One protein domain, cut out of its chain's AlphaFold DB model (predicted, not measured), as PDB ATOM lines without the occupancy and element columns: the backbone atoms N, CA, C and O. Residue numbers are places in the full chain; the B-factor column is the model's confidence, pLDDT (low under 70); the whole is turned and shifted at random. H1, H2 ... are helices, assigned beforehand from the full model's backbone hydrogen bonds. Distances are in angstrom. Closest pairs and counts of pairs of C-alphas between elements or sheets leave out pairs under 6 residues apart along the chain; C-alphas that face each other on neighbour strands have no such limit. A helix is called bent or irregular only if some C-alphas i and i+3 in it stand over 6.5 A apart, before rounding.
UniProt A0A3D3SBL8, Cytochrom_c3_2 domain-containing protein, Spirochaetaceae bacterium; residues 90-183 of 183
ATOM      1  N   GLU A  90    -112.572 -54.893  11.185       52.94
ATOM      2  CA  GLU A  90    -111.683 -54.881  10.017       52.94
ATOM      3  C   GLU A  90    -112.456 -54.929   8.678       52.94
ATOM      4  O   GLU A  90    -111.995 -54.410   7.664       52.94
ATOM      5  N   ASN A  91    -113.672 -55.488   8.680       54.81
ATOM      6  CA  ASN A  91    -114.546 -55.553   7.505       54.81
ATOM      7  C   ASN A  91    -115.271 -54.237   7.186       54.81
ATOM      8  O   ASN A  91    -115.584 -54.003   6.023       54.81
ATOM      9  N   ALA A  92    -115.527 -53.366   8.168       58.81
ATOM     10  CA  ALA A  92    -116.193 -52.083   7.916       58.81
ATOM     11  C   ALA A  92    -115.304 -51.121   7.108       58.81
ATOM     12  O   ALA A  92    -115.805 -50.226   6.436       58.81
ATOM     13  N   VAL A  93    -113.986 -51.333   7.155       61.34
ATOM     14  CA  VAL A  93    -112.982 -50.526   6.448       61.34
ATOM     15  C   VAL A  93    -112.928 -50.851   4.950       61.34
ATOM     16  O   VAL A  93    -112.489 -50.021   4.161       61.34
ATOM     17  N   LYS A  94    -113.394 -52.039   4.543       69.94
ATOM     18  CA  LYS A  94    -113.367 -52.479   3.140       69.94
ATOM     19  C   LYS A  94    -114.622 -52.106   2.359       69.94
ATOM     20  O   LYS A  94    -114.584 -52.149   1.145       69.94
ATOM     21  N   ASP A  95    -115.707 -51.723   3.024       84.00
ATOM     22  CA  ASP A  95    -116.972 -51.411   2.358       84.00
ATOM     23  C   ASP A  95    -116.967 -49.996   1.759       84.00
ATOM     24  O   ASP A  95    -116.985 -48.993   2.482       84.00
ATOM     25  N   SER A  96    -117.037 -49.911   0.428       89.06
ATOM     26  CA  SER A  96    -117.207 -48.644  -0.296       89.06
ATOM     27  C   SER A  96    -118.352 -47.786   0.251       89.06
ATOM     28  O   SER A  96    -118.214 -46.568   0.397       89.06
ATOM     29  N   ALA A  97    -119.485 -48.398   0.613       90.44
ATOM     30  CA  ALA A  97    -120.636 -47.667   1.127       90.44
ATOM     31  C   ALA A  97    -120.350 -47.004   2.484       90.44
ATOM     32  O   ALA A  97    -120.962 -45.983   2.808       90.44
ATOM     33  N   TYR A  98    -119.417 -47.541   3.274       91.19
ATOM     34  CA  TYR A  98    -118.985 -46.922   4.523       91.19
ATOM     35  C   TYR A  98    -118.176 -45.647   4.264       91.19
ATOM     36  O   TYR A  98    -118.502 -44.597   4.823       91.19
ATOM     37  N   CYS A  99    -117.185 -45.706   3.371       91.12
ATOM     38  CA  CYS A  99    -116.354 -44.558   2.999       91.12
ATOM     39  C   CYS A  99    -117.199 -43.405   2.426       91.12
ATOM     40  O   CYS A  99    -117.052 -42.241   2.820       91.12
ATOM     41  N   LEU A 100    -118.165 -43.725   1.561       93.38
ATOM     42  CA  LEU A 100    -119.015 -42.733   0.893       93.38
ATOM     43  C   LEU A 100    -119.946 -41.961   1.851       93.38
ATOM     44  O   LEU A 100    -120.406 -40.873   1.503       93.38
ATOM     45  N   LYS A 101    -120.167 -42.431   3.090       93.06
ATOM     46  CA  LYS A 101    -120.935 -41.677   4.107       93.06
ATOM     47  C   LYS A 101    -120.305 -40.323   4.443       93.06
ATOM     48  O   LYS A 101    -121.037 -39.381   4.738       93.06
ATOM     49  N   CYS A 102    -118.974 -40.232   4.410       92.56
ATOM     50  CA  CYS A 102    -118.238 -38.992   4.684       92.56
ATOM     51  C   CYS A 102    -117.670 -38.354   3.410       92.56
ATOM     52  O   CYS A 102    -117.627 -37.130   3.315       92.56
ATOM     53  N   HIS A 103    -117.266 -39.167   2.429       90.88
ATOM     54  CA  HIS A 103    -116.668 -38.678   1.183       90.88
ATOM     55  C   HIS A 103    -117.699 -38.185   0.148       90.88
ATOM     56  O   HIS A 103    -117.332 -37.480  -0.789       90.88
ATOM     57  N   GLY A 104    -118.991 -38.475   0.340       93.62
ATOM     58  CA  GLY A 104    -120.062 -38.083  -0.578       93.62
ATOM     59  C   GLY A 104    -120.320 -39.124  -1.675       93.62
ATOM     60  O   GLY A 104    -119.759 -40.214  -1.626       93.62
ATOM     61  N   PRO A 105    -121.202 -38.829  -2.649       94.94
ATOM     62  CA  PRO A 105    -121.538 -39.774  -3.715       94.94
ATOM     63  C   PRO A 105    -120.358 -39.990  -4.671       94.94
ATOM     64  O   PRO A 105    -119.622 -39.048  -4.980       94.94
ATOM     65  N   PHE A 106    -120.216 -41.221  -5.171       94.00
ATOM     66  CA  PHE A 106    -119.091 -41.639  -6.013       94.00
ATOM     67  C   PHE A 106    -118.961 -40.796  -7.285       94.00
ATOM     68  O   PHE A 106    -117.862 -40.394  -7.652       94.00
ATOM     69  N   GLU A 107    -120.077 -40.424  -7.908       93.56
ATOM     70  CA  GLU A 107    -120.093 -39.646  -9.148       93.56
ATOM     71  C   GLU A 107    -119.473 -38.257  -8.956       93.56
ATOM     72  O   GLU A 107    -118.789 -37.748  -9.842       93.56
ATOM     73  N   LYS A 108    -119.648 -37.651  -7.775       95.50
ATOM     74  CA  LYS A 108    -119.007 -36.365  -7.461       95.50
ATOM     75  C   LYS A 108    -117.516 -36.518  -7.192       95.50
ATOM     76  O   LYS A 108    -116.756 -35.610  -7.519       95.50
ATOM     77  N   LEU A 109    -117.095 -37.640  -6.608       93.69
ATOM     78  CA  LEU A 109    -115.674 -37.951  -6.441       93.69
ATOM     79  C   LEU A 109    -115.011 -38.132  -7.810       93.69
ATOM     80  O   LEU A 109    -113.988 -37.496  -8.079       93.69
ATOM     81  N   ALA A 110    -115.649 -38.896  -8.697       94.31
ATOM     82  CA  ALA A 110    -115.240 -39.077 -10.085       94.31
ATOM     83  C   ALA A 110    -115.098 -37.746 -10.825       94.31
ATOM     84  O   ALA A 110    -114.056 -37.488 -11.420       94.31
ATOM     85  N   GLU A 111    -116.088 -36.857 -10.733       95.69
ATOM     86  CA  GLU A 111    -116.010 -35.527 -11.344       95.69
ATOM     87  C   GLU A 111    -114.874 -34.683 -10.740       95.69
ATOM     88  O   GLU A 111    -114.094 -34.070 -11.467       95.69
ATOM     89  N   SER A 112    -114.710 -34.699  -9.413       93.31
ATOM     90  CA  SER A 112    -113.677 -33.904  -8.732       93.31
ATOM     91  C   SER A 112    -112.240 -34.345  -9.033       93.31
ATOM     92  O   SER A 112    -111.304 -33.570  -8.842       93.31
ATOM     93  N   THR A 113    -112.065 -35.578  -9.509       92.69
ATOM     94  CA  THR A 113    -110.758 -36.195  -9.779       92.69
ATOM     95  C   THR A 113    -110.533 -36.515 -11.255       92.69
ATOM     96  O   THR A 113    -109.515 -37.108 -11.602       92.69
ATOM     97  N   GLN A 114    -111.422 -36.057 -12.144       92.81
ATOM     98  CA  GLN A 114    -111.353 -36.307 -13.590       92.81
ATOM     99  C   GLN A 114    -110.054 -35.816 -14.255       92.81
ATOM    100  O   GLN A 114    -109.695 -36.259 -15.347       92.81
ATOM    101  N   ASP A 115    -109.394 -34.844 -13.623       92.06
ATOM    102  CA  ASP A 115    -108.194 -34.179 -14.116       92.06
ATOM    103  C   ASP A 115    -106.949 -34.560 -13.297       92.06
ATOM    104  O   ASP A 115    -105.965 -33.821 -13.302       92.06
ATOM    105  N   TYR A 116    -106.984 -35.689 -12.576       91.31
ATOM    106  CA  TYR A 116    -105.822 -36.186 -11.845       91.31
ATOM    107  C   TYR A 116    -104.652 -36.428 -12.806       91.31
ATOM    108  O   TYR A 116    -104.807 -37.019 -13.876       91.31
ATOM    109  N   ILE A 117    -103.475 -35.945 -12.410       90.69
ATOM    110  CA  ILE A 117    -102.227 -36.120 -13.148       90.69
ATOM    111  C   ILE A 117    -101.361 -37.093 -12.356       90.69
ATOM    112  O   ILE A 117    -101.101 -36.872 -11.172       90.69
ATOM    113  N   THR A 118    -100.951 -38.182 -13.000       88.38
ATOM    114  CA  THR A 118    -100.076 -39.185 -12.391       88.38
ATOM    115  C   THR A 118     -98.655 -38.644 -12.220       88.38
ATOM    116  O   THR A 118     -98.284 -37.606 -12.764       88.38
ATOM    117  N   GLU A 119     -97.813 -39.388 -11.507       85.94
ATOM    118  CA  GLU A 119     -96.376 -39.099 -11.395       85.94
ATOM    119  C   GLU A 119     -95.623 -39.128 -12.744       85.94
ATOM    120  O   GLU A 119     -94.495 -38.644 -12.830       85.94
ATOM    121  N   TRP A 120     -96.263 -39.647 -13.798       88.00
ATOM    122  CA  TRP A 120     -95.738 -39.762 -15.161       88.00
ATOM    123  C   TRP A 120     -96.307 -38.709 -16.128       88.00
ATOM    124  O   TRP A 120     -96.169 -38.864 -17.340       88.00
ATOM    125  N   ASP A 121     -96.950 -37.649 -15.620       89.62
ATOM    126  CA  ASP A 121     -97.635 -36.612 -16.419       89.62
ATOM    127  C   ASP A 121     -98.789 -37.157 -17.298       89.62
ATOM    128  O   ASP A 121     -99.223 -36.523 -18.264       89.62
ATOM    129  N   GLU A 122     -99.341 -38.323 -16.950       89.69
ATOM    130  CA  GLU A 122    -100.529 -38.866 -17.611       89.69
ATOM    131  C   GLU A 122    -101.793 -38.324 -16.945       89.69
ATOM    132  O   GLU A 122    -101.926 -38.331 -15.721       89.69
ATOM    133  N   LYS A 123    -102.757 -37.877 -17.751       90.50
ATOM    134  CA  LYS A 123    -104.072 -37.484 -17.246       90.50
ATOM    135  C   LYS A 123    -104.968 -38.711 -17.115       90.50
ATOM    136  O   LYS A 123    -105.185 -39.411 -18.102       90.50
ATOM    137  N   ALA A 124    -105.540 -38.919 -15.935       89.69
ATOM    138  CA  ALA A 124    -106.449 -40.021 -15.656       89.69
ATOM    139  C   ALA A 124    -107.539 -39.625 -14.657       89.69
ATOM    140  O   ALA A 124    -107.434 -38.615 -13.968       89.69
ATOM    141  N   ASN A 125    -108.575 -40.456 -14.562       91.94
ATOM    142  CA  ASN A 125    -109.538 -40.396 -13.472       91.94
ATOM    143  C   ASN A 125    -109.397 -41.674 -12.625       91.94
ATOM    144  O   ASN A 125    -109.722 -42.748 -13.131       91.94
ATOM    145  N   PRO A 126    -108.909 -41.596 -11.371       91.38
ATOM    146  CA  PRO A 126    -108.770 -42.766 -10.503       91.38
ATOM    147  C   PRO A 126    -110.119 -43.318 -10.021       91.38
ATOM    148  O   PRO A 126    -110.205 -44.484  -9.647       91.38
ATOM    149  N   HIS A 127    -111.179 -42.507 -10.038       93.62
ATOM    150  CA  HIS A 127    -112.509 -42.895  -9.583       93.62
ATOM    151  C   HIS A 127    -113.401 -43.208 -10.781       93.62
ATOM    152  O   HIS A 127    -114.317 -42.468 -11.138       93.62
ATOM    153  N   VAL A 128    -113.108 -44.338 -11.410       90.50
ATOM    154  CA  VAL A 128    -113.904 -44.935 -12.483       90.50
ATOM    155  C   VAL A 128    -114.268 -46.362 -12.098       90.50
ATOM    156  O   VAL A 128    -113.623 -46.966 -11.242       90.50
ATOM    157  N   TYR A 129    -115.295 -46.921 -12.728       90.12
ATOM    158  CA  TYR A 129    -115.592 -48.340 -12.557       90.12
ATOM    159  C   TYR A 129    -114.447 -49.179 -13.129       90.12
ATOM    160  O   TYR A 129    -113.897 -48.854 -14.183       90.12
ATOM    161  N   VAL A 130    -114.057 -50.237 -12.420       84.38
ATOM    162  CA  VAL A 130    -113.032 -51.189 -12.861       84.38
ATOM    163  C   VAL A 130    -113.570 -52.604 -12.625       84.38
ATOM    164  O   VAL A 130    -113.935 -52.925 -11.495       84.38
ATOM    165  N   PRO A 131    -113.650 -53.464 -13.657       84.88
ATOM    166  CA  PRO A 131    -113.390 -53.170 -15.074       84.88
ATOM    167  C   PRO A 131    -114.295 -52.046 -15.616       84.88
ATOM    168  O   PRO A 131    -115.385 -51.837 -15.098       84.88
ATOM    169  N   HIS A 132    -113.849 -51.312 -16.643       88.94
ATOM    170  CA  HIS A 132    -114.517 -50.080 -17.114       88.94
ATOM    171  C   HIS A 132    -115.942 -50.260 -17.657       88.94
ATOM    172  O   HIS A 132    -116.674 -49.284 -17.766       88.94
ATOM    173  N   GLU A 133    -116.346 -51.495 -17.945       88.00
ATOM    174  CA  GLU A 133    -117.711 -51.865 -18.354       88.00
ATOM    175  C   GLU A 133    -118.609 -52.253 -17.159       88.00
ATOM    176  O   GLU A 133    -119.729 -52.725 -17.338       88.00
ATOM    177  N   SER A 134    -118.099 -52.138 -15.930       88.31
ATOM    178  CA  SER A 134    -118.824 -52.468 -14.704       88.31
ATOM    179  C   SER A 134    -119.698 -51.308 -14.218       88.31
ATOM    180  O   SER A 134    -119.427 -50.145 -14.499       88.31
ATOM    181  N   GLU A 135    -120.703 -51.637 -13.407       87.56
ATOM    182  CA  GLU A 135    -121.493 -50.687 -12.608       87.56
ATOM    183  C   GLU A 135    -121.149 -50.767 -11.106       87.56
ATOM    184  O   GLU A 135    -121.747 -50.086 -10.274       87.56
ATOM    185  N   THR A 136    -120.195 -51.626 -10.732       88.62
ATOM    186  CA  THR A 136    -119.779 -51.830  -9.342       88.62
ATOM    187  C   THR A 136    -118.538 -51.015  -9.021       88.62
ATOM    188  O   THR A 136    -117.530 -51.089  -9.726       88.62
ATOM    189  N   ILE A 137    -118.593 -50.282  -7.914       89.69
ATOM    190  CA  ILE A 137    -117.440 -49.569  -7.365       89.69
ATOM    191  C   ILE A 137    -116.447 -50.603  -6.824       89.69
ATOM    192  O   ILE A 137    -116.845 -51.527  -6.116       89.69
ATOM    193  N   VAL A 138    -115.169 -50.458  -7.178       88.38
ATOM    194  CA  VAL A 138    -114.089 -51.210  -6.527       88.38
ATOM    195  C   VAL A 138    -113.931 -50.703  -5.103       88.38
ATOM    196  O   VAL A 138    -113.950 -49.492  -4.876       88.38
ATOM    197  N   ASP A 139    -113.745 -51.624  -4.158       89.56
ATOM    198  CA  ASP A 139    -113.581 -51.269  -2.757       89.56
ATOM    199  C   ASP A 139    -112.463 -50.255  -2.544       89.56
ATOM    200  O   ASP A 139    -111.343 -50.409  -3.029       89.56
ATOM    201  N   CYS A 140    -112.775 -49.194  -1.795       90.00
ATOM    202  CA  CYS A 140    -111.864 -48.064  -1.617       90.00
ATOM    203  C   CYS A 140    -110.508 -48.515  -1.051       90.00
ATOM    204  O   CYS A 140    -109.477 -47.954  -1.415       90.00
ATOM    205  N   ALA A 141    -110.517 -49.553  -0.207       87.56
ATOM    206  CA  ALA A 141    -109.336 -50.135   0.426       87.56
ATOM    207  C   ALA A 141    -108.375 -50.852  -0.544       87.56
ATOM    208  O   ALA A 141    -107.231 -51.112  -0.177       87.56
ATOM    209  N   GLU A 142    -108.803 -51.162  -1.773       86.75
ATOM    210  CA  GLU A 142    -107.924 -51.742  -2.800       86.75
ATOM    211  C   GLU A 142    -106.928 -50.707  -3.351       86.75
ATOM    212  O   GLU A 142    -105.840 -51.065  -3.801       86.75
ATOM    213  N   CYS A 143    -107.278 -49.417  -3.281       86.88
ATOM    214  CA  CYS A 143    -106.459 -48.312  -3.791       86.88
ATOM    215  C   CYS A 143    -105.989 -47.345  -2.692       86.88
ATOM    216  O   CYS A 143    -104.954 -46.693  -2.840       86.88
ATOM    217  N   HIS A 144    -106.744 -47.226  -1.599       87.31
ATOM    218  CA  HIS A 144    -106.496 -46.274  -0.522       87.31
ATOM    219  C   HIS A 144    -106.243 -46.975   0.808       87.31
ATOM    220  O   HIS A 144    -106.916 -47.932   1.173       87.31
ATOM    221  N   GLU A 145    -105.338 -46.409   1.599       85.00
ATOM    222  CA  GLU A 145    -105.265 -46.722   3.020       85.00
ATOM    223  C   GLU A 145    -106.306 -45.888   3.775       85.00
ATOM    224  O   GLU A 145    -106.378 -44.664   3.623       85.00
ATOM    225  N   ALA A 146    -107.141 -46.550   4.575       84.81
ATOM    226  CA  ALA A 146    -108.154 -45.863   5.357       84.81
ATOM    227  C   ALA A 146    -107.514 -45.028   6.471       84.81
ATOM    228  O   ALA A 146    -106.655 -45.498   7.216       84.81
ATOM    229  N   HIS A 147    -107.978 -43.789   6.618       84.50
ATOM    230  CA  HIS A 147    -107.565 -42.941   7.727       84.50
ATOM    231  C   HIS A 147    -108.237 -43.375   9.038       84.50
ATOM    232  O   HIS A 147    -109.345 -43.919   9.051       84.50
ATOM    233  N   LEU A 148    -107.599 -43.063  10.168       84.38
ATOM    234  CA  LEU A 148    -108.216 -43.243  11.480       84.38
ATOM    235  C   LEU A 148    -109.422 -42.306  11.660       84.38
ATOM    236  O   LEU A 148    -109.562 -41.279  10.988       84.38
ATOM    237  N   LEU A 149    -110.305 -42.678  12.586       83.69
ATOM    238  CA  LEU A 149    -111.420 -41.849  13.030       83.69
ATOM    239  C   LEU A 149    -111.234 -41.481  14.511       83.69
ATOM    240  O   LEU A 149    -110.993 -42.378  15.322       83.69
ATOM    241  N   PRO A 150    -111.395 -40.200  14.893       86.50
ATOM    242  CA  PRO A 150    -111.724 -39.048  14.043       86.50
ATOM    243  C   PRO A 150    -110.575 -38.643  13.103       86.50
ATOM    244  O   PRO A 150    -109.409 -38.783  13.454       86.50
ATOM    245  N   PHE A 151    -110.913 -38.120  11.919       84.31
ATOM    246  CA  PHE A 151    -109.924 -37.713  10.916       84.31
ATOM    247  C   PHE A 151    -109.062 -36.541  11.406       84.31
ATOM    248  O   PHE A 151    -109.591 -35.522  11.864       84.31
ATOM    249  N   ASN A 152    -107.743 -36.660  11.239       83.00
ATOM    250  CA  ASN A 152    -106.784 -35.586  11.462       83.00
ATOM    251  C   ASN A 152    -105.960 -35.332  10.191       83.00
ATOM    252  O   ASN A 152    -105.197 -36.183   9.744       83.00
ATOM    253  N   ALA A 153    -106.072 -34.122   9.639       81.50
ATOM    254  CA  ALA A 153    -105.375 -33.738   8.416       81.50
ATOM    255  C   ALA A 153    -103.839 -33.776   8.535       81.50
ATOM    256  O   ALA A 153    -103.168 -33.922   7.519       81.50
ATOM    257  N   SER A 154    -103.271 -33.652   9.742       78.50
ATOM    258  CA  SER A 154    -101.812 -33.695   9.928       78.50
ATOM    259  C   SER A 154    -101.211 -35.093   9.795       78.50
ATOM    260  O   SER A 154     -99.997 -35.209   9.717       78.50
ATOM    261  N   GLU A 155    -102.035 -36.142   9.825       70.19
ATOM    262  CA  GLU A 155    -101.595 -37.543   9.735       70.19
ATOM    263  C   GLU A 155    -101.657 -38.075   8.295       70.19
ATOM    264  O   GLU A 155    -101.257 -39.205   8.025       70.19
ATOM    265  N   TYR A 156    -102.147 -37.262   7.355       71.81
ATOM    266  CA  TYR A 156    -102.289 -37.651   5.961       71.81
ATOM    267  C   TYR A 156    -101.030 -37.284   5.164       71.81
ATOM    268  O   TYR A 156    -100.938 -36.210   4.572       71.81
ATOM    269  N   GLU A 157    -100.047 -38.185   5.172       64.06
ATOM    270  CA  GLU A 157     -98.846 -38.096   4.321       64.06
ATOM    271  C   GLU A 157     -98.956 -38.959   3.048       64.06
ATOM    272  O   GLU A 157     -98.194 -38.774   2.097       64.06
ATOM    273  N   ASN A 158     -99.928 -39.877   3.000       61.38
ATOM    274  CA  ASN A 158    -100.087 -40.830   1.905       61.38
ATOM    275  C   ASN A 158    -100.946 -40.245   0.783       61.38
ATOM    276  O   ASN A 158    -102.169 -40.190   0.877       61.38
ATOM    277  N   ASN A 159    -100.296 -39.849  -0.313       64.88
ATOM    278  CA  ASN A 159    -100.993 -39.526  -1.551       64.88
ATOM    279  C   ASN A 159    -101.601 -40.808  -2.127       64.88
ATOM    280  O   ASN A 159    -100.893 -41.786  -2.377       64.88
ATOM    281  N   ALA A 160    -102.911 -40.792  -2.362       69.94
ATOM    282  CA  ALA A 160    -103.539 -41.764  -3.243       69.94
ATOM    283  C   ALA A 160    -102.774 -41.828  -4.575       69.94
ATOM    284  O   ALA A 160    -102.364 -40.796  -5.107       69.94
ATOM    285  N   ASN A 161    -102.571 -43.034  -5.098       81.81
ATOM    286  CA  ASN A 161    -101.900 -43.269  -6.373       81.81
ATOM    287  C   ASN A 161    -102.783 -44.142  -7.275       81.81
ATOM    288  O   ASN A 161    -103.806 -44.670  -6.847       81.81
ATOM    289  N   VAL A 162    -102.377 -44.291  -8.534       89.00
ATOM    290  CA  VAL A 162    -103.100 -45.071  -9.552       89.00
ATOM    291  C   VAL A 162    -102.470 -46.447  -9.790       89.00
ATOM    292  O   VAL A 162    -102.696 -47.053 -10.834       89.00
ATOM    293  N   ASN A 163    -101.684 -46.977  -8.846       89.19
ATOM    294  CA  ASN A 163    -100.952 -48.232  -9.055       89.19
ATOM    295  C   ASN A 163    -101.877 -49.418  -9.337       89.19
ATOM    296  O   ASN A 163    -101.525 -50.304 -10.113       89.19
ATOM    297  N   TYR A 164    -103.082 -49.403  -8.765       89.56
ATOM    298  CA  TYR A 164    -104.110 -50.394  -9.068       89.56
ATOM    299  C   TYR A 164    -104.482 -50.405 -10.560       89.56
ATOM    300  O   TYR A 164    -104.642 -51.466 -11.154       89.56
ATOM    301  N   CYS A 165    -104.536 -49.245 -11.222       89.25
ATOM    302  CA  CYS A 165    -104.826 -49.168 -12.655       89.25
ATOM    303  C   CYS A 165    -103.772 -49.925 -13.484       89.25
ATOM    304  O   CYS A 165    -104.105 -50.606 -14.460       89.25
ATOM    305  N   TYR A 166    -102.508 -49.890 -13.054       90.50
ATOM    306  CA  TYR A 166    -101.410 -50.592 -13.721       90.50
ATOM    307  C   TYR A 166    -101.460 -52.119 -13.566       90.50
ATOM    308  O   TYR A 166    -100.823 -52.817 -14.351       90.50
ATOM    309  N   SER A 167    -102.282 -52.681 -12.665       88.81
ATOM    310  CA  SER A 167    -102.476 -54.141 -12.625       88.81
ATOM    311  C   SER A 167    -103.234 -54.679 -13.840       88.81
ATOM    312  O   SER A 167    -103.095 -55.849 -14.191       88.81
ATOM    313  N   CYS A 168    -104.043 -53.833 -14.485       87.00
ATOM    314  CA  CYS A 168    -104.766 -54.166 -15.714       87.00
ATOM    315  C   CYS A 168    -104.105 -53.559 -16.962       87.00
ATOM    316  O   CYS A 168    -104.216 -54.120 -18.053       87.00
ATOM    317  N   HIS A 169    -103.381 -52.448 -16.808       88.25
ATOM    318  CA  HIS A 169    -102.622 -51.801 -17.877       88.25
ATOM    319  C   HIS A 169    -101.194 -52.360 -17.968       88.25
ATOM    320  O   HIS A 169    -100.257 -51.820 -17.391       88.25
ATOM    321  N   HIS A 170    -101.016 -53.430 -18.750       84.06
ATOM    322  CA  HIS A 170     -99.757 -54.195 -18.828       84.06
ATOM    323  C   HIS A 170     -98.522 -53.409 -19.305       84.06
ATOM    324  O   HIS A 170     -97.399 -53.883 -19.157       84.06
ATOM    325  N   ALA A 171     -98.722 -52.269 -19.965       88.25
ATOM    326  CA  ALA A 171     -97.645 -51.406 -20.438       88.25
ATOM    327  C   ALA A 171     -97.284 -50.314 -19.414       88.25
ATOM    328  O   ALA A 171     -96.505 -49.425 -19.747       88.25
ATOM    329  N   GLU A 172     -97.869 -50.370 -18.209       88.25
ATOM    330  CA  GLU A 172     -97.693 -49.386 -17.132       88.25
ATOM    331  C   GLU A 172     -98.001 -47.950 -17.595       88.25
ATOM    332  O   GLU A 172     -97.450 -46.974 -17.102       88.25
ATOM    333  N   THR A 173     -98.913 -47.828 -18.561       88.81
ATOM    334  CA  THR A 173     -99.419 -46.561 -19.093       88.81
ATOM    335  C   THR A 173    -100.935 -46.600 -19.132       88.81
ATOM    336  O   THR A 173    -101.540 -47.628 -19.455       88.81
ATOM    337  N   LEU A 174    -101.557 -45.466 -18.823       90.38
ATOM    338  CA  LEU A 174    -103.007 -45.283 -18.894       90.38
ATOM    339  C   LEU A 174    -103.478 -44.866 -20.295       90.38
ATOM    340  O   LEU A 174    -104.667 -44.627 -20.506       90.38
ATOM    341  N   ALA A 175    -102.567 -44.809 -21.274       86.00
ATOM    342  CA  ALA A 175    -102.928 -44.657 -22.674       86.00
ATOM    343  C   ALA A 175    -103.817 -45.822 -23.147       86.00
ATOM    344  O   ALA A 175    -103.654 -46.976 -22.745       86.00
ATOM    345  N   THR A 176    -104.755 -45.528 -24.048       86.31
ATOM    346  CA  THR A 176    -105.594 -46.565 -24.656       86.31
ATOM    347  C   THR A 176    -104.753 -47.489 -25.536       86.31
ATOM    348  O   THR A 176    -103.810 -47.044 -26.192       86.31
ATOM    349  N   CYS A 177    -105.135 -48.767 -25.633       86.25
ATOM    350  CA  CYS A 177    -104.405 -49.761 -26.430       86.25
ATOM    351  C   CYS A 177    -104.178 -49.291 -27.875       86.25
ATOM    352  O   CYS A 177    -103.077 -49.411 -28.404       86.25
ATOM    353  N   THR A 178    -105.198 -48.680 -28.481       88.69
ATOM    354  CA  THR A 178    -105.178 -48.173 -29.864       88.69
ATOM    355  C   THR A 178    -104.227 -47.000 -30.085       88.69
ATOM    356  O   THR A 178    -103.896 -46.698 -31.229       88.69
ATOM    357  N   THR A 179    -103.753 -46.350 -29.019       87.75
ATOM    358  CA  THR A 179    -102.725 -45.305 -29.123       87.75
ATOM    359  C   THR A 179    -101.385 -45.891 -29.580       87.75
ATOM    360  O   THR A 179    -100.663 -45.246 -30.338       87.75
ATOM    361  N   CYS A 180    -101.069 -47.124 -29.170       85.00
ATOM    362  CA  CYS A 180     -99.793 -47.785 -29.468       85.00
ATOM    363  C   CYS A 180     -99.940 -49.011 -30.386       85.00
ATOM    364  O   CYS A 180     -99.009 -49.346 -31.118       85.00
ATOM    365  N   HIS A 181    -101.101 -49.666 -30.374       84.62
ATOM    366  CA  HIS A 181    -101.413 -50.864 -31.151       84.62
ATOM    367  C   HIS A 181    -102.479 -50.551 -32.203       84.62
ATOM    368  O   HIS A 181    -103.675 -50.721 -31.976       84.62
ATOM    369  N   VAL A 182    -102.019 -50.073 -33.358       84.00
ATOM    370  CA  VAL A 182    -102.841 -49.928 -34.563       84.00
ATOM    371  C   VAL A 182    -102.869 -51.257 -35.317       84.00
ATOM    372  O   VAL A 182    -101.817 -51.756 -35.719       84.00
ATOM    373  N   GLU A 183    -104.063 -51.832 -35.464       63.41
ATOM    374  CA  GLU A 183    -104.331 -52.990 -36.333       63.41
ATOM    375  C   GLU A 183    -104.551 -52.568 -37.792       63.41
ATOM    376  O   GLU A 183    -105.190 -51.512 -38.022       63.41
TER     377      GLU A 183
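AT A GLANCE: This is residues 90 to 183 of the 183 residues of the protein "Cytochrom_c3_2 domain-containing protein" of Spirochaetaceae bacterium (UniProt A0A3D3SBL8). Little regular structure is here: an elongated fold made mostly of loops, with H1 and H2 near each other, H3 and H4 farther along, and residues 149 to 154 sticking out. Short H4 lies toward the end opposite that loop. The printed part has 94 residues with four named helices, H1 to H4 in order, and no named strand; it is all helix by class, with 23 residues in named elements. It is only just compact, close to loose, with a radius of gyration of the C-alphas of 14.9 A and spans of 52 by 29 by 24 A.

IN THESE COORDINATES: H1, residues 96 to 103, begins at C-alpha 96 (-117.207, -48.644, -0.296) and is 10.1 A long; it is neither bent nor irregular, but only just: C-alphas 99 and 102 are 6.1 A apart. H2, residues 106 to 112, is 9.8 A long. H3 is residues 163 to 166; H4, residues 177 to 180, ends at C-alpha 180 (-99.793, -47.785, -29.468).

HOW THE PARTS SIT: H1 and H2 are close but not clearly touching, the closest C-alphas being Leu 100 and Phe 106, 7.0 A apart. They run the same way at a steep tilt of 47 degrees. H3 is apart from H1, H2 and H4. Residues 116 to 117 pair with 123 to 124, antiparallel. Every O i to N i+4 pair is within hydrogen-bond range in H2, 2 of 4 in H1; H3 and H4 are too short for one.

THE WHOLE: The C-alphas of Pro 150 and Glu 183, the two farthest apart, are 52.8 A apart. The printed part has no cut; the link from H2 to H3, 50 residues, is long. The pLDDT is under 70 at residues 90 to 94, 157 to 160 and 183.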